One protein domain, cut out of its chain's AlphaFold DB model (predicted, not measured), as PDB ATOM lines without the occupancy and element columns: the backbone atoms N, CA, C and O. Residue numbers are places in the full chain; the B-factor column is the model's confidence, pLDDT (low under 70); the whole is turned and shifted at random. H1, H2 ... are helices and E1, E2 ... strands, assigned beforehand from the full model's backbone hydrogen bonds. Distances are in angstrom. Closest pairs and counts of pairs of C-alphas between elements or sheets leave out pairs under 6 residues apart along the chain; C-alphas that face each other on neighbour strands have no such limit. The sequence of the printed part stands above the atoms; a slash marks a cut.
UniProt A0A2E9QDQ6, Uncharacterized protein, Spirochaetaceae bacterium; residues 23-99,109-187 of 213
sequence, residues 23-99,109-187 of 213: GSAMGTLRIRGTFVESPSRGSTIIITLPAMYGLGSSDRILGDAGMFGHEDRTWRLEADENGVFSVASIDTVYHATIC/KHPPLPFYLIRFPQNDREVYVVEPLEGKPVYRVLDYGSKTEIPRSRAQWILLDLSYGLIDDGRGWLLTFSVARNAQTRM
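Overview. This is residues 23 to 99 and 109 to 187 of the 213 residues of an uncharacterized protein of Spirochaetaceae bacterium (UniProt A0A2E9QDQ6). Two strongly twisted sheets stand face to face as a sandwich, E3 E2 E5 E6 E7 over E4 E1 E9 E8, and their edges come together at E3 with E4 and at E7 with E8. The short helix H1 lies outside the sandwich toward one end of the long axis, and H2 toward the other. The 156 printed residues have two named helices and nine named strands, in the order E1 E2 H1 E3 E4 E5 E6 E7 E8 E9 H2; the first sheet is antiparallel, the second mixed. The class is mostly strand, and the whole is compact, with a radius of gyration of the C-alphas of 15.7 A, yet elongated, spanning 54 by 34 by 29 A.

Arrangement. E1, residues 24 to 35, is an inner strand antiparallel to the edge strand E4, residues 84 to 95; N 27 and O 92, 2.9 A apart, are within hydrogen-bond range. Its other neighbour, E9, residues 172 to 181, is parallel to it, with N 30 and O 173 at 2.8 A. E8, residues 157 to 167, bends by 53 degrees at residue 161 and forms a hairpin with E9, with N 163 and O 176 at 2.9 A. In the other sheet E2, residues 44 to 49, is antiparallel to E3, residues 73 to 78, with N 47 and O 75 at 2.9 A, and to E5, residues 116 to 120, with N 46 and O 119 at 2.8 A. E5, E6, residues 123 to 133, and E7, residues 136 to 143, form a meander, each strand the antiparallel neighbour of the one before; N 118 and O 128, and N 129 and O 140, are 2.8 A apart. The facing parts of the sheets are 9.4 A centre to centre. The closest C-alphas of E7 and E8, Pro 137 and Ser 163, are 6.0 A apart; those of E3 and E4, Glu 78 and Phe 85, 6.2 A. H1, residues 57 to 60, and H2, residues 183 to 187, are on neither sheet. H1 is too short for an O i to N i+4 pair; H2 has 0 of 1 within range, and 1 of 2 O i to N i+3 pairs.

Along the chain. E1 begins at C-alpha 24 (32.093, -17.975, -42.211) and measures 35.8 A, E4 32.1 A, E9 29.6 A and E8 27.5 A. H2 ends at C-alpha 187 (1.903, 13.912, -17.277).

Size, cuts and confidence. The C-alphas farthest apart, Cys 99 and Met 187, are 54.0 A apart. Residues 100 to 108 are not printed, leaving 14.1 A between C-alphas 99 and 109. The links H1 to E3 and E7 to E8 are long. Low confidence, pLDDT under 70, includes residues 54 to 71 and 95 to 99.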
ATOM      1  N   GLY A  23      35.754 -20.382 -40.517       56.47
ATOM      2  CA  GLY A  23      34.473 -20.719 -41.121       56.47
ATOM      3  C   GLY A  23      33.528 -19.531 -40.999       56.47
ATOM      4  O   GLY A  23      33.127 -19.163 -39.895       56.47
ATOM      5  N   SER A  24      33.194 -18.918 -42.130       61.19
ATOM      6  CA  SER A  24      32.093 -17.975 -42.211       61.19
ATOM      7  C   SER A  24      30.789 -18.765 -42.270       61.19
ATOM      8  O   SER A  24      30.598 -19.623 -43.132       61.19
ATOM      9  N   ALA A  25      29.890 -18.496 -41.331       71.50
ATOM     10  CA  ALA A  25      28.533 -19.015 -41.367       71.50
ATOM     11  C   ALA A  25      27.606 -17.878 -41.789       71.50
ATOM     12  O   ALA A  25      27.687 -16.777 -41.250       71.50
ATOM     13  N   MET A  26      26.726 -18.124 -42.757       78.44
ATOM     14  CA  MET A  26      25.628 -17.202 -43.026       78.44
ATOM     15  C   MET A  26      24.520 -17.491 -42.025       78.44
ATOM     16  O   MET A  26      24.161 -18.654 -41.818       78.44
ATOM     17  N   GLY A  27      23.992 -16.449 -41.405       83.75
ATOM     18  CA  GLY A  27      22.846 -16.579 -40.532       83.75
ATOM     19  C   GLY A  27      21.848 -15.462 -40.751       83.75
ATOM     20  O   GLY A  27      22.122 -14.469 -41.425       83.75
ATOM     21  N   THR A  28      20.673 -15.655 -40.178       90.06
ATOM     22  CA  THR A  28      19.523 -14.796 -40.434       90.06
ATOM     23  C   THR A  28      19.103 -14.107 -39.150       90.06
ATOM     24  O   THR A  28      18.963 -14.740 -38.106       90.06
ATOM     25  N   LEU A  29      18.876 -12.800 -39.213       92.06
ATOM     26  CA  LEU A  29      18.216 -12.076 -38.136       92.06
ATOM     27  C   LEU A  29      16.785 -11.741 -38.541       92.06
ATOM     28  O   LEU A  29      16.520 -11.312 -39.664       92.06
ATOM     29  N   ARG A  30      15.863 -11.903 -37.599       95.50
ATOM     30  CA  ARG A  30      14.478 -11.452 -37.713       95.50
ATOM     31  C   ARG A  30      14.142 -10.569 -36.535       95.50
ATOM     32  O   ARG A  30      14.628 -10.770 -35.424       95.50
ATOM     33  N   ILE A  31      13.277  -9.601 -36.784       96.50
ATOM     34  CA  ILE A  31      12.786  -8.713 -35.739       96.50
ATOM     35  C   ILE A  31      11.280  -8.648 -35.860       96.50
ATOM     36  O   ILE A  31      10.750  -8.502 -36.960       96.50
ATOM     37  N   ARG A  32      10.588  -8.758 -34.734       97.25
ATOM     38  CA  ARG A  32       9.142  -8.599 -34.667       97.25
ATOM     39  C   ARG A  32       8.783  -7.815 -33.423       97.25
ATOM     40  O   ARG A  32       9.276  -8.111 -32.343       97.25
ATOM     41  N   GLY A  33       7.875  -6.868 -33.551       96.88
ATOM     42  CA  GLY A  33       7.319  -6.237 -32.373       96.88
ATOM     43  C   GLY A  33       5.941  -5.664 -32.592       96.88
ATOM     44  O   GLY A  33       5.367  -5.752 -33.678       96.88
ATOM     45  N   THR A  34       5.390  -5.137 -31.509       96.38
ATOM     46  CA  THR A  34       4.046  -4.570 -31.483       96.38
ATOM     47  C   THR A  34       4.000  -3.359 -30.562       96.38
ATOM     48  O   THR A  34       4.660  -3.339 -29.526       96.38
ATOM     49  N   PHE A  35       3.243  -2.334 -30.927       95.31
ATOM     50  CA  PHE A  35       2.905  -1.238 -30.027       95.31
ATOM     51  C   PHE A  35       1.686  -1.630 -29.181       95.31
ATOM     52  O   PHE A  35       0.647  -1.991 -29.724       95.31
ATOM     53  N   VAL A  36       1.814  -1.562 -27.852       93.06
ATOM     54  CA  VAL A  36       0.780  -2.008 -26.896       93.06
ATOM     55  C   VAL A  36      -0.421  -1.064 -26.862       93.06
ATOM     56  O   VAL A  36      -1.564  -1.498 -26.760       93.06
ATOM     57  N   GLU A  37      -0.171   0.238 -26.930       85.62
ATOM     58  CA  GLU A  37      -1.223   1.245 -27.065       85.62
ATOM     59  C   GLU A  37      -1.430   1.493 -28.549       85.62
ATOM     60  O   GLU A  37      -0.420   1.715 -29.213       85.62
ATOM     61  N   SER A  38      -2.683   1.483 -29.043       64.88
ATOM     62  CA  SER A  38      -3.024   1.725 -30.454       64.88
ATOM     63  C   SER A  38      -2.230   2.921 -30.970       64.88
ATOM     64  O   SER A  38      -2.600   4.069 -30.685       64.88
ATOM     65  N   PRO A  39      -1.110   2.686 -31.673       62.78
ATOM     66  CA  PRO A  39      -0.306   3.790 -32.122       62.78
ATOM     67  C   PRO A  39      -1.156   4.567 -33.118       62.78
ATOM     68  O   PRO A  39      -1.972   3.996 -33.847       62.78
ATOM     69  N   SER A  40      -0.956   5.879 -33.198       65.00
ATOM     70  CA  SER A  40      -1.382   6.578 -34.404       65.00
ATOM     71  C   SER A  40      -0.764   5.832 -35.590       65.00
ATOM     72  O   SER A  40       0.456   5.616 -35.595       65.00
ATOM     73  N   ARG A  41      -1.610   5.396 -36.533       71.62
ATOM     74  CA  ARG A  41      -1.213   4.775 -37.805       71.62
ATOM     75  C   ARG A  41       0.032   5.491 -38.342       71.62
ATOM     76  O   ARG A  41       0.061   6.722 -38.353       71.62
ATOM     77  N   GLY A  42       1.064   4.733 -38.710       78.25
ATOM     78  CA  GLY A  42       2.347   5.287 -39.160       78.25
ATOM     79  C   GLY A  42       3.395   5.513 -38.065       78.25
ATOM     80  O   GLY A  42       4.385   6.219 -38.277       78.25
ATOM     81  N   SER A  43       3.225   4.917 -36.879       91.31
ATOM     82  CA  SER A  43       4.306   4.909 -35.889       91.31
ATOM     83  C   SER A  43       5.515   4.164 -36.439       91.31
ATOM     84  O   SER A  43       5.436   3.006 -36.838       91.31
ATOM     85  N   THR A  44       6.635   4.876 -36.485       94.44
ATOM     86  CA  THR A  44       7.897   4.378 -37.021       94.44
ATOM     87  C   THR A  44       8.836   3.983 -35.885       94.44
ATOM     88  O   THR A  44       8.933   4.686 -34.881       94.44
ATOM     89  N   ILE A  45       9.581   2.902 -36.083       95.12
ATOM     90  CA  ILE A  45      10.733   2.501 -35.277       95.12
ATOM     91  C   ILE A  45      11.952   2.388 -36.194       95.12
ATOM     92  O   ILE A  45      11.855   1.930 -37.331       95.12
ATOM     93  N   ILE A  46      13.101   2.847 -35.720       95.38
ATOM     94  CA  ILE A  46      14.378   2.699 -36.411       95.38
ATOM     95  C   ILE A  46      15.194   1.694 -35.615       95.38
ATOM     96  O   ILE A  46      15.403   1.880 -34.419       95.38
ATOM     97  N   ILE A  47      15.633   0.629 -36.272       94.38
ATOM     98  CA  ILE A  47      16.476  -0.392 -35.667       94.38
ATOM     99  C   ILE A  47      17.805  -0.404 -36.391       94.38
ATOM    100  O   ILE A  47      17.844  -0.514 -37.613       94.38
ATOM    101  N   THR A  48      18.883  -0.319 -35.632       91.75
ATOM    102  CA  THR A  48      20.243  -0.315 -36.142       91.75
ATOM    103  C   THR A  48      20.996  -1.498 -35.551       91.75
ATOM    104  O   THR A  48      21.056  -1.676 -34.334       91.75
ATOM    105  N   LEU A  49      21.552  -2.321 -36.435       89.44
ATOM    106  CA  LEU A  49      22.505  -3.371 -36.112       89.44
ATOM    107  C   LEU A  49      23.901  -2.849 -36.449       89.44
ATOM    108  O   LEU A  49      24.152  -2.542 -37.620       89.44
ATOM    109  N   PRO A  50      24.804  -2.743 -35.467       83.56
ATOM    110  CA  PRO A  50      26.101  -2.160 -35.757       83.56
ATOM    111  C   PRO A  50      26.950  -3.005 -36.692       83.56
ATOM    112  O   PRO A  50      26.883  -4.234 -36.668       83.56
ATOM    113  N   ALA A  51      27.776  -2.329 -37.484       76.81
ATOM    114  CA  ALA A  51      28.621  -2.937 -38.513       76.81
ATOM    115  C   ALA A  51      29.524  -4.055 -37.985       76.81
ATOM    116  O   ALA A  51      29.798  -5.035 -38.673       76.81
ATOM    117  N   MET A  52      29.979  -3.892 -36.739       73.00
ATOM    118  CA  MET A  52      30.898  -4.825 -36.100       73.00
ATOM    119  C   MET A  52      30.268  -6.180 -35.794       73.00
ATOM    120  O   MET A  52      31.008  -7.140 -35.600       73.00
ATOM    121  N   TYR A  53      28.935  -6.267 -35.753       73.69
ATOM    122  CA  TYR A  53      28.259  -7.503 -35.396       73.69
ATOM    123  C   TYR A  53      28.575  -8.620 -36.394       73.69
ATOM    124  O   TYR A  53      28.251  -8.533 -37.580       73.69
ATOM    125  N   GLY A  54      29.166  -9.699 -35.882       66.19
ATOM    126  CA  GLY A  54      29.565 -10.850 -36.684       66.19
ATOM    127  C   GLY A  54      31.004 -10.780 -37.194       66.19
ATOM    128  O   GLY A  54      31.412 -11.687 -37.912       66.19
ATOM    129  N   LEU A  55      31.806  -9.785 -36.800       63.28
ATOM    130  CA  LEU A  55      33.226  -9.676 -37.173       63.28
ATOM    131  C   LEU A  55      34.191 -10.383 -36.194       63.28
ATOM    132  O   LEU A  55      35.378 -10.061 -36.134       63.28
ATOM    133  N   GLY A  56      33.730 -11.390 -35.447       57.56
ATOM    134  CA  GLY A  56      34.557 -12.101 -34.464       57.56
ATOM    135  C   GLY A  56      34.752 -11.285 -33.180       57.56
ATOM    136  O   GLY A  56      34.000 -10.356 -32.921       57.56
ATOM    137  N   SER A  57      35.738 -11.634 -32.341       51.44
ATOM    138  CA  SER A  57      35.910 -11.211 -30.926       51.44
ATOM    139  C   SER A  57      35.832  -9.707 -30.582       51.44
ATOM    140  O   SER A  57      35.889  -9.350 -29.406       51.44
ATOM    141  N   SER A  58      35.700  -8.835 -31.576       50.53
ATOM    142  CA  SER A  58      35.394  -7.408 -31.463       50.53
ATOM    143  C   SER A  58      33.943  -7.119 -31.041       50.53
ATOM    144  O   SER A  58      33.674  -6.025 -30.553       50.53
ATOM    145  N   ASP A  59      33.035  -8.103 -31.118       52.03
ATOM    146  CA  ASP A  59      31.615  -7.977 -30.718       52.03
ATOM    147  C   ASP A  59      31.412  -7.551 -29.244       52.03
ATOM    148  O   ASP A  59      30.322  -7.138 -28.850       52.03
ATOM    149  N   ARG A  60      32.447  -7.663 -28.397       50.25
ATOM    150  CA  ARG A  60      32.387  -7.336 -26.961       50.25
ATOM    151  C   ARG A  60      32.793  -5.906 -26.609       50.25
ATOM    152  O   ARG A  60      32.523  -5.479 -25.488       50.25
ATOM    153  N   ILE A  61      33.454  -5.180 -27.508       52.94
ATOM    154  CA  ILE A  61      33.994  -3.846 -27.212       52.94
ATOM    155  C   ILE A  61      33.083  -2.800 -27.850       52.94
ATOM    156  O   ILE A  61      33.414  -2.174 -28.851       52.94
ATOM    157  N   LEU A  62      31.905  -2.615 -27.261       53.81
ATOM    158  CA  LEU A  62      31.029  -1.487 -27.569       53.81
ATOM    159  C   LEU A  62      30.941  -0.599 -26.341       53.81
ATOM    160  O   LEU A  62      30.191  -0.863 -25.407       53.81
ATOM    161  N   GLY A  63      31.783   0.432 -26.343       46.56
ATOM    162  CA  GLY A  63      31.872   1.411 -25.264       46.56
ATOM    163  C   GLY A  63      31.737   2.856 -25.723       46.56
ATOM    164  O   GLY A  63      31.630   3.726 -24.868       46.56
ATOM    165  N   ASP A  64      31.714   3.136 -27.032       50.81
ATOM    166  CA  ASP A  64      31.613   4.513 -27.498       50.81
ATOM    167  C   ASP A  64      30.558   4.679 -28.587       50.81
ATOM    168  O   ASP A  64      30.654   4.155 -29.694       50.81
ATOM    169  N   ALA A  65      29.570   5.500 -28.266       47.66
ATOM    170  CA  ALA A  65      28.568   5.997 -29.187       47.66
ATOM    171  C   ALA A  65      29.148   6.907 -30.300       47.66
ATOM    172  O   ALA A  65      28.419   7.479 -31.096       47.66
ATOM    173  N   GLY A  66      30.470   7.102 -30.348       48.47
ATOM    174  CA  GLY A  66      31.178   7.719 -31.475       48.47
ATOM    175  C   GLY A  66      31.484   6.744 -32.614       48.47
ATOM    176  O   GLY A  66      31.852   7.186 -33.692       48.47
ATOM    177  N   MET A  67      31.306   5.437 -32.394       53.47
ATOM    178  CA  MET A  67      31.456   4.391 -33.417       53.47
ATOM    179  C   MET A  67      30.209   4.251 -34.307       53.47
ATOM    180  O   MET A  67      30.135   3.347 -35.132       53.47
ATOM    181  N   PHE A  68      29.212   5.117 -34.115       56.72
ATOM    182  CA  PHE A  68      27.974   5.112 -34.879       56.72
ATOM    183  C   PHE A  68      28.166   5.804 -36.232       56.72
ATOM    184  O   PHE A  68      28.679   6.921 -36.282       56.72
ATOM    185  N   GLY A  69      27.652   5.195 -37.306       54.09
ATOM    186  CA  GLY A  69      27.165   5.997 -38.434       54.09
ATOM    187  C   GLY A  69      27.839   5.893 -39.802       54.09
ATOM    188  O   GLY A  69      27.461   6.685 -40.657       54.09
ATOM    189  N   HIS A  70      28.721   4.930 -40.088       52.03
ATOM    190  CA  HIS A  70      29.170   4.743 -41.487       52.03
ATOM    191  C   HIS A  70      29.001   3.340 -42.076       52.03
ATOM    192  O   HIS A  70      28.898   3.223 -43.293       52.03
ATOM    193  N   GLU A  71      28.852   2.298 -41.258       62.06
ATOM    194  CA  GLU A  71      28.660   0.924 -41.760       62.06
ATOM    195  C   GLU A  71      27.501   0.185 -41.072       62.06
ATOM    196  O   GLU A  71      27.250  -0.997 -41.324       62.06
ATOM    197  N   ASP A  72      26.775   0.875 -40.189       79.56
ATOM    198  CA  ASP A  72      25.681   0.270 -39.447       79.56
ATOM    199  C   ASP A  72      24.501  -0.026 -40.369       79.56
ATOM    200  O   ASP A  72      24.046   0.813 -41.153       79.56
ATOM    201  N   ARG A  73      23.936  -1.222 -40.225       87.31
ATOM    202  CA  ARG A  73      22.745  -1.602 -40.976       87.31
ATOM    203  C   ARG A  73      21.525  -1.070 -40.245       87.31
ATOM    204  O   ARG A  73      21.251  -1.475 -39.120       87.31
ATOM    205  N   THR A  74      20.804  -0.152 -40.880       91.12
ATOM    206  CA  THR A  74      19.639   0.507 -40.284       91.12
ATOM    207  C   THR A  74      18.374   0.187 -41.064       91.12
ATOM    208  O   THR A  74      18.328   0.335 -42.283       91.12
ATOM    209  N   TRP A  75      17.320  -0.196 -40.348       93.94
ATOM    210  CA  TRP A  75      15.989  -0.422 -40.895       93.94
ATOM    211  C   TRP A  75      14.995   0.532 -40.256       93.94
ATOM    212  O   TRP A  75      14.893   0.629 -39.034       93.94
ATOM    213  N   ARG A  76      14.227   1.210 -41.103       95.38
ATOM    214  CA  ARG A  76      13.079   2.011 -40.697       95.38
ATOM    215  C   ARG A  76      11.826   1.167 -40.894       95.38
ATOM    216  O   ARG A  76      11.499   0.829 -42.025       95.38
ATOM    217  N   LEU A  77      11.159   0.811 -39.802       94.94
ATOM    218  CA  LEU A  77       9.968  -0.032 -39.813       94.94
ATOM    219  C   LEU A  77       8.761   0.807 -39.445       94.94
ATOM    220  O   LEU A  77       8.770   1.522 -38.443       94.94
ATOM    221  N   GLU A  78       7.722   0.699 -40.254       95.31
ATOM    222  CA  GLU A  78       6.430   1.303 -39.983       95.31
ATOM    223  C   GLU A  78       5.496   0.231 -39.424       95.31
ATOM    224  O   GLU A  78       5.458  -0.893 -39.927       95.31
ATOM    225  N   ALA A  79       4.787   0.564 -38.348       94.62
ATOM    226  CA  ALA A  79       3.781  -0.319 -37.786       94.62
ATOM    227  C   ALA A  79       2.511  -0.323 -38.645       94.62
ATOM    228  O   ALA A  79       2.069   0.726 -39.122       94.62
ATOM    229  N   ASP A  80       1.916  -1.503 -38.802       93.44
ATOM    230  CA  ASP A  80       0.650  -1.689 -39.502       93.44
ATOM    231  C   ASP A  80      -0.556  -1.145 -38.703       93.44
ATOM    232  O   ASP A  80      -0.421  -0.518 -37.649       93.44
ATOM    233  N   GLU A  81      -1.768  -1.380 -39.209       92.44
ATOM    234  CA  GLU A  81      -3.021  -0.942 -38.571       92.44
ATOM    235  C   GLU A  81      -3.266  -1.576 -37.193       92.44
ATOM    236  O   GLU A  81      -3.997  -1.012 -36.382       92.44
ATOM    237  N   ASN A  82      -2.622  -2.711 -36.911       92.38
ATOM    238  CA  ASN A  82      -2.667  -3.403 -35.625       92.38
ATOM    239  C   ASN A  82      -1.476  -3.026 -34.726       92.38
ATOM    240  O   ASN A  82      -1.282  -3.631 -33.672       92.38
ATOM    241  N   GLY A  83      -0.646  -2.065 -35.142       93.50
ATOM    242  CA  GLY A  83       0.553  -1.669 -34.416       93.50
ATOM    243  C   GLY A  83       1.696  -2.685 -34.506       93.50
ATOM    244  O   GLY A  83       2.629  -2.601 -33.709       93.50
ATOM    245  N   VAL A  84       1.649  -3.650 -35.427       95.00
ATOM    246  CA  VAL A  84       2.680  -4.683 -35.597       95.00
ATOM    247  C   VAL A  84       3.726  -4.220 -36.606       95.00
ATOM    248  O   VAL A  84       3.401  -3.691 -37.663       95.00
ATOM    249  N   PHE A  85       5.001  -4.454 -36.301       95.19
ATOM    250  CA  PHE A  85       6.119  -4.212 -37.212       95.19
ATOM    251  C   PHE A  85       7.039  -5.432 -37.257       95.19
ATOM    252  O   PHE A  85       7.168  -6.182 -36.282       95.19
ATOM    253  N   SER A  86       7.694  -5.659 -38.396       96.31
ATOM    254  CA  SER A  86       8.647  -6.761 -38.523       96.31
ATOM    255  C   SER A  86       9.676  -6.555 -39.630       96.31
ATOM    256  O   SER A  86       9.446  -5.806 -40.577       96.31
ATOM    257  N   VAL A  87      10.800  -7.264 -39.507       94.50
ATOM    258  CA  VAL A  87      11.778  -7.490 -40.575       94.50
ATOM    259  C   VAL A  87      11.873  -8.988 -40.817       94.50
ATOM    260  O   VAL A  87      12.216  -9.746 -39.906       94.50
ATOM    261  N   ALA A  88      11.545  -9.406 -42.041       87.94
ATOM    262  CA  ALA A  88      11.382 -10.814 -42.395       87.94
ATOM    263  C   ALA A  88      12.706 -11.586 -42.517       87.94
ATOM    264  O   ALA A  88      12.746 -12.767 -42.178       87.94
ATOM    265  N   SER A  89      13.774 -10.945 -42.996       87.75
ATOM    266  CA  SER A  89      15.114 -11.537 -43.050       87.75
ATOM    267  C   SER A  89      16.164 -10.445 -43.171       87.75
ATOM    268  O   SER A  89      16.057  -9.568 -44.027       87.75
ATOM    269  N   ILE A  90      17.179 -10.511 -42.322       86.75
ATOM    270  CA  ILE A  90      18.414  -9.749 -42.445       86.75
ATOM    271  C   ILE A  90      19.523 -10.787 -42.530       86.75
ATOM    272  O   ILE A  90      19.875 -11.406 -41.522       86.75
ATOM    273  N   ASP A  91      20.051 -10.990 -43.730       85.25
ATOM    274  CA  ASP A  91      21.130 -11.946 -43.933       85.25
ATOM    275  C   ASP A  91      22.444 -11.317 -43.464       85.25
ATOM    276  O   ASP A  91      22.890 -10.275 -43.962       85.25
ATOM    277  N   THR A  92      23.060 -11.949 -42.471       81.56
ATOM    278  CA  THR A  92      24.307 -11.502 -41.859       81.56
ATOM    279  C   THR A  92      25.349 -12.601 -42.005       81.56
ATOM    280  O   THR A  92      25.080 -13.784 -41.792       81.56
ATOM    281  N   VAL A  93      26.556 -12.207 -42.400       76.50
ATOM    282  CA  VAL A  93      27.701 -13.114 -42.452       76.50
ATOM    283  C   VAL A  93      28.407 -13.044 -41.108       76.50
ATOM    284  O   VAL A  93      28.780 -11.968 -40.656       76.50
ATOM    285  N   TYR A  94      28.578 -14.201 -40.481       72.25
ATOM    286  CA  TYR A  94      29.234 -14.348 -39.195       72.25
ATOM    287  C   TYR A  94      30.612 -14.947 -39.391       72.25
ATOM    288  O   TYR A  94      30.753 -16.054 -39.912       72.25
ATOM    289  N   HIS A  95      31.629 -14.246 -38.918       67.44
ATOM    290  CA  HIS A  95      32.984 -14.750 -38.809       67.44
ATOM    291  C   HIS A  95      33.164 -15.376 -37.428       67.44
ATOM    292  O   HIS A  95      33.314 -14.688 -36.419       67.44
ATOM    293  N   ALA A  96      33.155 -16.708 -37.375       61.69
ATOM    294  CA  ALA A  96      33.539 -17.421 -36.169       61.69
ATOM    295  C   ALA A  96      35.068 -17.544 -36.127       61.69
ATOM    296  O   ALA A  96      35.675 -18.237 -36.948       61.69
ATOM    297  N   THR A  97      35.711 -16.891 -35.157       59.00
ATOM    298  CA  THR A  97      37.121 -17.163 -34.856       59.00
ATOM    299  C   THR A  97      37.212 -18.538 -34.199       59.00
ATOM    300  O   THR A  97      36.859 -18.711 -33.033       59.00
ATOM    301  N   ILE A  98      37.657 -19.541 -34.955       57.16
ATOM    302  CA  ILE A  98      37.891 -20.885 -34.428       57.16
ATOM    303  C   ILE A  98      39.212 -20.855 -33.654       57.16
ATOM    304  O   ILE A  98      40.289 -20.799 -34.244       57.16
ATOM    305  N   CYS A  99      39.142 -20.924 -32.327       54.53
ATOM    306  CA  CYS A  99      40.319 -21.216 -31.517       54.53
ATOM    307  C   CYS A  99      40.589 -22.724 -31.590       54.53
ATOM    308  O   CYS A  99      39.956 -23.510 -30.884       54.53
ATOM    309  N   LYS A 109      27.742 -23.780 -31.870       76.00
ATOM    310  CA  LYS A 109      26.567 -24.375 -32.530       76.00
ATOM    311  C   LYS A 109      25.639 -23.329 -33.152       76.00
ATOM    312  O   LYS A 109      24.865 -23.665 -34.039       76.00
ATOM    313  N   HIS A 110      25.707 -22.092 -32.665       80.62
ATOM    314  CA  HIS A 110      24.817 -20.995 -33.029       80.62
ATOM    315  C   HIS A 110      25.622 -19.706 -33.225       80.62
ATOM    316  O   HIS A 110      26.669 -19.552 -32.582       80.62
ATOM    317  N   PRO A 111      25.142 -18.775 -34.069       82.50
ATOM    318  CA  PRO A 111      25.737 -17.448 -34.171       82.50
ATOM    319  C   PRO A 111      25.684 -16.720 -32.816       82.50
ATOM    320  O   PRO A 111      24.797 -17.001 -32.002       82.50
ATOM    321  N   PRO A 112      26.596 -15.768 -32.551       82.75
ATOM    322  CA  PRO A 112      26.546 -14.965 -31.332       82.75
ATOM    323  C   PRO A 112      25.227 -14.187 -31.248       82.75
ATOM    324  O   PRO A 112      24.689 -13.741 -32.266       82.75
ATOM    325  N   LEU A 113      24.699 -14.022 -30.033       87.25
ATOM    326  CA  LEU A 113      23.491 -13.228 -29.813       87.25
ATOM    327  C   LEU A 113      23.730 -11.775 -30.263       87.25
ATOM    328  O   LEU A 113      24.726 -11.179 -29.850       87.25
ATOM    329  N   PRO A 114      22.843 -11.202 -31.091       86.56
ATOM    330  CA  PRO A 114      22.939  -9.814 -31.514       86.56
ATOM    331  C   PRO A 114      22.664  -8.845 -30.375       86.56
ATOM    332  O   PRO A 114      21.992  -9.156 -29.390       86.56
ATOM    333  N   PHE A 115      23.144  -7.628 -30.571       88.75
ATOM    334  CA  PHE A 115      22.678  -6.457 -29.855       88.75
ATOM    335  C   PHE A 115      22.097  -5.480 -30.882       88.75
ATOM    336  O   PHE A 115      22.511  -5.470 -32.043       88.75
ATOM    337  N   TYR A 116      21.121  -4.681 -30.471       91.50
ATOM    338  CA  TYR A 116      20.428  -3.743 -31.351       91.50
ATOM    339  C   TYR A 116      20.362  -2.369 -30.716       91.50
ATOM    340  O   TYR A 116      20.212  -2.233 -29.501       91.50
ATOM    341  N   LEU A 117      20.406  -1.348 -31.558       92.94
ATOM    342  CA  LEU A 117      20.051   0.010 -31.189       92.94
ATOM    343  C   LEU A 117      18.656   0.285 -31.731       92.94
ATOM    344  O   LEU A 117      18.390   0.090 -32.915       92.94
ATOM    345  N   ILE A 118      17.758   0.731 -30.870       95.12
ATOM    346  CA  ILE A 118      16.385   1.061 -31.227       95.12
ATOM    347  C   ILE A 118      16.177   2.556 -30.996       95.12
ATOM    348  O   ILE A 118      16.540   3.095 -29.951       95.12
ATOM    349  N   ARG A 119      15.588   3.235 -31.977       95.44
ATOM    350  CA  ARG A 119      15.257   4.661 -31.937       95.44
ATOM    351  C   ARG A 119      13.821   4.881 -32.383       95.44
ATOM    352  O   ARG A 119      13.300   4.167 -33.239       95.44
ATOM    353  N   PHE A 120      13.205   5.922 -31.842       94.31
ATOM    354  CA  PHE A 120      11.854   6.338 -32.198       94.31
ATOM    355  C   PHE A 120      11.933   7.743 -32.798       94.31
ATOM    356  O   PHE A 120      12.383   8.644 -32.103       94.31
ATOM    357  N   PRO A 121      11.517   7.987 -34.054       92.25
ATOM    358  CA  PRO A 121      11.648   9.307 -34.684       92.25
ATOM    359  C   PRO A 121      10.935  10.444 -33.945       92.25
ATOM    360  O   PRO A 121      11.275  11.606 -34.128       92.25
ATOM    361  N   GLN A 122       9.949  10.122 -33.103       90.25
ATOM    362  CA  GLN A 122       9.261  11.085 -32.243       90.25
ATOM    363  C   GLN A 122      10.128  11.556 -31.061       90.25
ATOM    364  O   GLN A 122       9.725  12.481 -30.359       90.25
ATOM    365  N   ASN A 123      11.273  10.910 -30.821       90.69
ATOM    366  CA  ASN A 123      12.263  11.272 -29.816       90.69
ATOM    367  C   ASN A 123      13.682  10.987 -30.327       90.69
ATOM    368  O   ASN A 123      14.205   9.878 -30.208       90.69
ATOM    369  N   ASP A 124      14.317  12.011 -30.883       88.94
ATOM    370  CA  ASP A 124      15.671  11.923 -31.423       88.94
ATOM    371  C   ASP A 124      16.762  11.836 -30.344       88.94
ATOM    372  O   ASP A 124      17.889  11.445 -30.665       88.94
ATOM    373  N   ARG A 125      16.422  12.141 -29.083       94.19
ATOM    374  CA  ARG A 125      17.345  12.159 -27.942       94.19
ATOM    375  C   ARG A 125      17.541  10.813 -27.276       94.19
ATOM    376  O   ARG A 125      18.487  10.685 -26.520       94.19
ATOM    377  N   GLU A 126      16.692   9.823 -27.511       94.94
ATOM    378  CA  GLU A 126      16.801   8.526 -26.838       94.94
ATOM    379  C   GLU A 126      17.255   7.425 -27.797       94.94
ATOM    380  O   GLU A 126      16.726   7.272 -28.902       94.94
ATOM    381  N   VAL A 127      18.205   6.608 -27.341       95.12
ATOM    382  CA  VAL A 127      18.585   5.349 -27.985       95.12
ATOM    383  C   VAL A 127      18.456   4.213 -26.989       95.12
ATOM    384  O   VAL A 127      18.992   4.256 -25.886       95.12
ATOM    385  N   TYR A 128      17.755   3.171 -27.402       95.69
ATOM    386  CA  TYR A 128      17.511   1.980 -26.613       95.69
ATOM    387  C   TYR A 128      18.509   0.917 -27.054       95.69
ATOM    388  O   TYR A 128      18.432   0.410 -28.171       95.69
ATOM    389  N   VAL A 129      19.464   0.598 -26.188       94.12
ATOM    390  CA  VAL A 129      20.485  -0.421 -26.448       94.12
ATOM    391  C   VAL A 129      19.972  -1.740 -25.901       94.12
ATOM    392  O   VAL A 129      19.879  -1.889 -24.686       94.12
ATOM    393  N   VAL A 130      19.623  -2.669 -26.785       94.62
ATOM    394  CA  VAL A 130      19.212  -4.036 -26.453       94.62
ATOM    395  C   VAL A 130      20.430  -4.940 -26.545       94.62
ATOM    396  O   VAL A 130      20.983  -5.103 -27.628       94.62
ATOM    397  N   GLU A 131      20.833  -5.545 -25.435       91.12
ATOM    398  CA  GLU A 131      22.011  -6.409 -25.354       91.12
ATOM    399  C   GLU A 131      21.684  -7.750 -24.677       91.12
ATOM    400  O   GLU A 131      20.798  -7.823 -23.819       91.12
ATOM    401  N   PRO A 132      22.365  -8.842 -25.054       89.56
ATOM    402  CA  PRO A 132      22.211 -10.124 -24.385       89.56
ATOM    403  C   PRO A 132      23.013 -10.137 -23.076       89.56
ATOM    404  O   PRO A 132      24.243 -10.152 -23.090       89.56
ATOM    405  N   LEU A 133      22.326 -10.202 -21.935       87.25
ATOM    406  CA  LEU A 133      22.930 -10.394 -20.617       87.25
ATOM    407  C   LEU A 133      22.490 -11.746 -20.053       87.25
ATOM    408  O   LEU A 133      21.300 -12.013 -19.908       87.25
ATOM    409  N   GLU A 134      23.455 -12.625 -19.771       86.38
ATOM    410  CA  GLU A 134      23.191 -13.971 -19.228       86.38
ATOM    411  C   GLU A 134      22.176 -14.784 -20.064       86.38
ATOM    412  O   GLU A 134      21.349 -15.531 -19.544       86.38
ATOM    413  N   GLY A 135      22.216 -14.621 -21.393       79.62
ATOM    414  CA  GLY A 135      21.320 -15.316 -22.326       79.62
ATOM    415  C   GLY A 135      19.900 -14.747 -22.399       79.62
ATOM    416  O   GLY A 135      19.064 -15.302 -23.111       79.62
ATOM    417  N   LYS A 136      19.615 -13.639 -21.710       86.62
ATOM    418  CA  LYS A 136      18.350 -12.907 -21.803       86.62
ATOM    419  C   LYS A 136      18.598 -11.523 -22.388       86.62
ATOM    420  O   LYS A 136      19.601 -10.896 -22.053       86.62
ATOM    421  N   PRO A 137      17.714 -11.011 -23.250       90.56
ATOM    422  CA  PRO A 137      17.852  -9.638 -23.686       90.56
ATOM    423  C   PRO A 137      17.498  -8.697 -22.533       90.56
ATOM    424  O   PRO A 137      16.453  -8.814 -21.891       90.56
ATOM    425  N   VAL A 138      18.380  -7.743 -22.284       94.50
ATOM    426  CA  VAL A 138      18.140  -6.589 -21.422       94.50
ATOM    427  C   VAL A 138      18.292  -5.336 -22.266       94.50
ATOM    428  O   VAL A 138      18.896  -5.372 -23.336       94.50
ATOM    429  N   TYR A 139      17.735  -4.219 -21.805       96.12
ATOM    430  CA  TYR A 139      17.948  -2.955 -22.494       96.12
ATOM    431  C   TYR A 139      18.285  -1.815 -21.546       96.12
ATOM    432  O   TYR A 139      17.793  -1.751 -20.419       96.12
ATOM    433  N   ARG A 140      19.099  -0.879 -22.008       95.75
ATOM    434  CA  ARG A 140      19.345   0.402 -21.337       95.75
ATOM    435  C   ARG A 140      18.989   1.536 -22.278       95.75
ATOM    436  O   ARG A 140      18.939   1.343 -23.492       95.75
ATOM    437  N   VAL A 141      18.695   2.699 -21.718       96.06
ATOM    438  CA  VAL A 141      18.327   3.880 -22.497       96.06
ATOM    439  C   VAL A 141      19.464   4.870 -22.372       96.06
ATOM    440  O   VAL A 141      19.906   5.147 -21.265       96.06
ATOM    441  N   LEU A 142      19.960   5.371 -23.492       94.62
ATOM    442  CA  LEU A 142      21.012   6.375 -23.539       94.62
ATOM    443  C   LEU A 142      20.452   7.663 -24.134       94.62
ATOM    444  O   LEU A 142      19.655   7.624 -25.072       94.62
ATOM    445  N   ASP A 143      20.906   8.796 -23.614       93.75
ATOM    446  CA  ASP A 143      20.764  10.079 -24.286       93.75
ATOM    447  C   ASP A 143      21.710  10.106 -25.497       93.75
ATOM    448  O   ASP A 143      22.908   9.878 -25.357       93.75
ATOM    449  N   TYR A 144      21.189  10.354 -26.697       86.69
ATOM    450  CA  TYR A 144      21.939  10.257 -27.948       86.69
ATOM    451  C   TYR A 144      23.071  11.285 -28.030       86.69
ATOM    452  O   TYR A 144      24.157  10.965 -28.507       86.69
ATOM    453  N   GLY A 145      22.834  12.510 -27.549       88.00
ATOM    454  CA  GLY A 145      23.811  13.594 -27.631       88.00
ATOM    455  C   GLY A 145      24.938  13.453 -26.609       88.00
ATOM    456  O   GLY A 145      26.111  13.545 -26.954       88.00
ATOM    457  N   SER A 146      24.585  13.217 -25.345       90.12
ATOM    458  CA  SER A 146      25.547  13.120 -24.240       90.12
ATOM    459  C   SER A 146      26.094  11.713 -24.015       90.12
ATOM    460  O   SER A 146      27.086  11.561 -23.305       90.12
ATOM    461  N   LYS A 147      25.460  10.687 -24.599       86.56
ATOM    462  CA  LYS A 147      25.795   9.263 -24.431       86.56
ATOM    463  C   LYS A 147      25.638   8.763 -22.990       86.56
ATOM    464  O   LYS A 147      26.166   7.713 -22.635       86.56
ATOM    465  N   THR A 148      24.927   9.512 -22.149       93.06
ATOM    466  CA  THR A 148      24.711   9.168 -20.739       93.06
ATOM    467  C   THR A 148      23.483   8.284 -20.572       93.06
ATOM    468  O   THR A 148      22.518   8.396 -21.326       93.06
ATOM    469  N   GLU A 149      23.505   7.382 -19.591       94.75
ATOM    470  CA  GLU A 149      22.362   6.509 -19.330       94.75
ATOM    471  C   GLU A 149      21.181   7.293 -18.737       94.75
ATOM    472  O   GLU A 149      21.307   8.008 -17.740       94.75
ATOM    473  N   ILE A 150      20.011   7.131 -19.351       95.56
ATOM    474  CA  ILE A 150      18.729   7.648 -18.886       95.56
ATOM    475  C   ILE A 150      18.038   6.535 -18.083       95.56
ATOM    476  O   ILE A 150      17.820   5.438 -18.607       95.56
ATOM    477  N   PRO A 151      17.609   6.798 -16.833       96.75
ATOM    478  CA  PRO A 151      16.799   5.844 -16.085       96.75
ATOM    479  C   PRO A 151      15.538   5.458 -16.865       96.75
ATOM    480  O   PRO A 151      14.815   6.333 -17.339       96.75
ATOM    481  N   ARG A 152      15.212   4.161 -16.941       95.31
ATOM    482  CA  ARG A 152      14.035   3.670 -17.693       95.31
ATOM    483  C   ARG A 152      12.718   4.340 -17.277       95.31
ATOM    484  O   ARG A 152      11.847   4.532 -18.113       95.31
ATOM    485  N   SER A 153      12.584   4.741 -16.010       94.69
ATOM    486  CA  SER A 153      11.421   5.488 -15.501       94.69
ATOM    487  C   SER A 153      11.250   6.873 -16.133       94.69
ATOM    488  O   SER A 153      10.145   7.405 -16.153       94.69
ATOM    489  N   ARG A 154      12.325   7.450 -16.674       95.44
ATOM    490  CA  ARG A 154      12.331   8.742 -17.367       95.44
ATOM    491  C   ARG A 154      12.299   8.627 -18.888       95.44
ATOM    492  O   ARG A 154      12.067   9.640 -19.538       95.44
ATOM    493  N   ALA A 155      12.544   7.439 -19.433       96.00
ATOM    494  CA  ALA A 155      12.522   7.206 -20.870       96.00
ATOM    495  C   ALA A 155      11.102   7.381 -21.423       96.00
ATOM    496  O   ALA A 155      10.126   7.018 -20.758       96.00
ATOM    497  N   GLN A 156      10.967   7.925 -22.632       95.19
ATOM    498  CA  GLN A 156       9.659   8.159 -23.244       95.19
ATOM    499  C   GLN A 156       8.932   6.861 -23.611       95.19
ATOM    500  O   GLN A 156       7.702   6.802 -23.537       95.19
ATOM    501  N   TRP A 157       9.683   5.835 -23.994       95.31
ATOM    502  CA  TRP A 157       9.183   4.523 -24.374       95.31
ATOM    503  C   TRP A 157       9.723   3.448 -23.436       95.31
ATOM    504  O   TRP A 157      10.750   3.597 -22.776       95.31
ATOM    505  N   ILE A 158       8.999   2.340 -23.364       95.88
ATOM    506  CA  ILE A 158       9.356   1.169 -22.572       95.88
ATOM    507  C   ILE A 158       9.299  -0.034 -23.506       95.88
ATOM    508  O   ILE A 158       8.313  -0.216 -24.223       95.88
ATOM    509  N   LEU A 159      10.362  -0.840 -23.494       96.75
ATOM    510  CA  LEU A 159      10.391  -2.122 -24.188       96.75
ATOM    511  C   LEU A 159       9.926  -3.202 -23.209       96.75
ATOM    512  O   LEU A 159      10.484  -3.356 -22.122       96.75
ATOM    513  N   LEU A 160       8.884  -3.923 -23.593       96.19
ATOM    514  CA  LEU A 160       8.244  -4.988 -22.830       96.19
ATOM    515  C   LEU A 160       8.431  -6.318 -23.569       96.19
ATOM    516  O   LEU A 160       8.738  -6.327 -24.760       96.19
ATOM    517  N   ASP A 161       8.254  -7.437 -22.866       96.00
ATOM    518  CA  ASP A 161       8.245  -8.792 -23.450       96.00
ATOM    519  C   ASP A 161       9.448  -9.112 -24.361       96.00
ATOM    520  O   ASP A 161       9.344  -9.839 -25.351       96.00
ATOM    521  N   LEU A 162      10.602  -8.528 -24.038       96.50
ATOM    522  CA  LEU A 162      11.821  -8.632 -24.824       96.50
ATOM    523  C   LEU A 162      12.342 -10.078 -24.785       96.50
ATOM    524  O   LEU A 162      12.599 -10.617 -23.706       96.50
ATOM    525  N   SER A 163      12.506 -10.715 -25.945       96.19
ATOM    526  CA  SER A 163      12.958 -12.108 -26.027       96.19
ATOM    527  C   SER A 163      13.818 -12.392 -27.261       96.19
ATOM    528  O   SER A 163      13.644 -11.766 -28.308       96.19
ATOM    529  N   TYR A 164      14.736 -13.352 -27.121       94.31
ATOM    530  CA  TYR A 164      15.496 -13.934 -28.224       94.31
ATOM    531  C   TYR A 164      15.053 -15.372 -28.469       94.31
ATOM    532  O   TYR A 164      15.037 -16.185 -27.546       94.31
ATOM    533  N   GLY A 165      14.745 -15.695 -29.722       93.62
ATOM    534  CA  GLY A 165      14.477 -17.055 -30.183       93.62
ATOM    535  C   GLY A 165      15.447 -17.472 -31.282       93.62
ATOM    536  O   GLY A 165      15.878 -16.640 -32.073       93.62
ATOM    537  N   LEU A 166      15.784 -18.757 -31.352       93.44
ATOM    538  CA  LEU A 166      16.496 -19.310 -32.506       93.44
ATOM    539  C   LEU A 166      15.534 -19.465 -33.692       93.44
ATOM    540  O   LEU A 166      14.364 -19.805 -33.506       93.44
ATOM    541  N   ILE A 167      16.036 -19.260 -34.908       93.25
ATOM    542  CA  ILE A 167      15.306 -19.511 -36.161       93.25
ATOM    543  C   ILE A 167      16.139 -20.356 -37.128       93.25
ATOM    544  O   ILE A 167      17.342 -20.537 -36.925       93.25
ATOM    545  N   ASP A 168      15.481 -20.870 -38.168       85.00
ATOM    546  CA  ASP A 168      16.093 -21.568 -39.306       85.00
ATOM    547  C   ASP A 168      17.058 -22.693 -38.873       85.00
ATOM    548  O   ASP A 168      18.202 -22.775 -39.328       85.00
ATOM    549  N   ASP A 169      16.588 -23.541 -37.950       86.62
ATOM    550  CA  ASP A 169      17.329 -24.651 -37.327       86.62
ATOM    551  C   ASP A 169      18.553 -24.214 -36.504       86.62
ATOM    552  O   ASP A 169      19.540 -24.936 -36.368       86.62
ATOM    553  N   GLY A 170      18.498 -23.009 -35.932       84.81
ATOM    554  CA  GLY A 170      19.567 -22.454 -35.101       84.81
ATOM    555  C   GLY A 170      20.644 -21.708 -35.886       84.81
ATOM    556  O   GLY A 170      21.707 -21.423 -35.329       84.81
ATOM    557  N   ARG A 171      20.367 -21.377 -37.154       86.12
ATOM    558  CA  ARG A 171      21.220 -20.539 -38.010       86.12
ATOM    559  C   ARG A 171      20.951 -19.048 -37.847       86.12
ATOM    560  O   ARG A 171      21.579 -18.239 -38.519       86.12
ATOM    561  N   GLY A 172      20.034 -18.658 -36.973       90.38
ATOM    562  CA  GLY A 172      19.655 -17.264 -36.831       90.38
ATOM    563  C   GLY A 172      18.991 -16.934 -35.509       90.38
ATOM    564  O   GLY A 172      18.701 -17.823 -34.704       90.38
ATOM    565  N   TRP A 173      18.708 -15.647 -35.332       93.62
ATOM    566  CA  TRP A 173      18.042 -15.104 -34.154       93.62
ATOM    567  C   TRP A 173      16.793 -14.307 -34.530       93.62
ATOM    568  O   TRP A 173      16.787 -13.542 -35.491       93.62
ATOM    569  N   LEU A 174      15.743 -14.458 -33.734       95.38
ATOM    570  CA  LEU A 174      14.537 -13.644 -33.743       95.38
ATOM    571  C   LEU A 174      14.504 -12.807 -32.466       95.38
ATOM    572  O   LEU A 174      14.423 -13.365 -31.374       95.38
ATOM    573  N   LEU A 175      14.528 -11.484 -32.610       95.88
ATOM    574  CA  LEU A 175      14.205 -10.554 -31.531       95.88
ATOM    575  C   LEU A 175      12.695 -10.290 -31.527       95.88
ATOM    576  O   LEU A 175      12.151  -9.846 -32.543       95.88
ATOM    577  N   THR A 176      12.034 -10.503 -30.389       97.19
ATOM    578  CA  THR A 176      10.643 -10.073 -30.176       97.19
ATOM    579  C   THR A 176      10.525  -9.070 -29.043       97.19
ATOM    580  O   THR A 176      11.217  -9.223 -28.039       97.19
ATOM    581  N   PHE A 177       9.641  -8.080 -29.170       97.75
ATOM    582  CA  PHE A 177       9.309  -7.161 -28.077       97.75
ATOM    583  C   PHE A 177       8.007  -6.400 -28.313       97.75
ATOM    584  O   PHE A 177       7.567  -6.216 -29.447       97.75
ATOM    585  N   SER A 178       7.437  -5.893 -27.230       97.00
ATOM    586  CA  SER A 178       6.324  -4.952 -27.249       97.00
ATOM    587  C   SER A 178       6.827  -3.551 -26.876       97.00
ATOM    588  O   SER A 178       7.784  -3.404 -26.117       97.00
ATOM    589  N   VAL A 179       6.204  -2.503 -27.405       96.38
ATOM    590  CA  VAL A 179       6.565  -1.104 -27.148       96.38
ATOM    591  C   VAL A 179       5.380  -0.394 -26.515       96.38
ATOM    592  O   VAL A 179       4.285  -0.381 -27.074       96.38
ATOM    593  N   ALA A 180       5.598   0.233 -25.365       94.75
ATOM    594  CA  ALA A 180       4.599   1.060 -24.698       94.75
ATOM    595  C   ALA A 180       5.144   2.469 -24.462       94.75
ATOM    596  O   ALA A 180       6.347   2.657 -24.265       94.75
ATOM    597  N   ARG A 181       4.265   3.473 -24.463       92.50
ATOM    598  CA  ARG A 181       4.636   4.817 -24.020       92.50
ATOM    599  C   ARG A 181       4.719   4.826 -22.495       92.50
ATOM    600  O   ARG A 181       3.887   4.239 -21.810       92.50
ATOM    601  N   ASN A 182       5.717   5.506 -21.947       91.50
ATOM    602  CA  ASN A 182       5.830   5.659 -20.505       91.50
ATOM    603  C   ASN A 182       4.747   6.623 -19.990       91.50
ATOM    604  O   ASN A 182       4.666   7.779 -20.404       91.50
ATOM    605  N   ALA A 183       3.903   6.163 -19.066       85.19
ATOM    606  CA  ALA A 183       2.822   6.976 -18.512       85.19
ATOM    607  C   ALA A 183       3.333   8.207 -17.737       85.19
ATOM    608  O   ALA A 183       2.665   9.240 -17.708       85.19
ATOM    609  N   GLN A 184       4.525   8.125 -17.134       78.69
ATOM    610  CA  GLN A 184       5.075   9.210 -16.316       78.69
ATOM    611  C   GLN A 184       5.494  10.424 -17.157       78.69
ATOM    612  O   GLN A 184       5.291  11.564 -16.739       78.69
ATOM    613  N   THR A 185       6.004  10.210 -18.373       73.56
ATOM    614  CA  THR A 185       6.392  11.306 -19.282       73.56
ATOM    615  C   THR A 185       5.176  12.024 -19.868       73.56
ATOM    616  O   THR A 185       5.230  13.224 -20.161       73.56
ATOM    617  N   ARG A 186       4.034  11.332 -19.970       67.31
ATOM    618  CA  ARG A 186       2.771  11.912 -20.444       67.31
ATOM    619  C   ARG A 186       2.296  13.061 -19.552       67.31
ATOM    620  O   ARG A 186       1.986  14.135 -20.061       67.31
ATOM    621  N   MET A 187       2.340  12.881 -18.230       70.19
ATOM    622  CA  MET A 187       1.903  13.912 -17.277       70.19
ATOM    623  C   MET A 187       2.760  15.181 -17.340       70.19
ATOM    624  O   MET A 187       2.242  16.287 -17.194       70.19
TER     625      MET A 187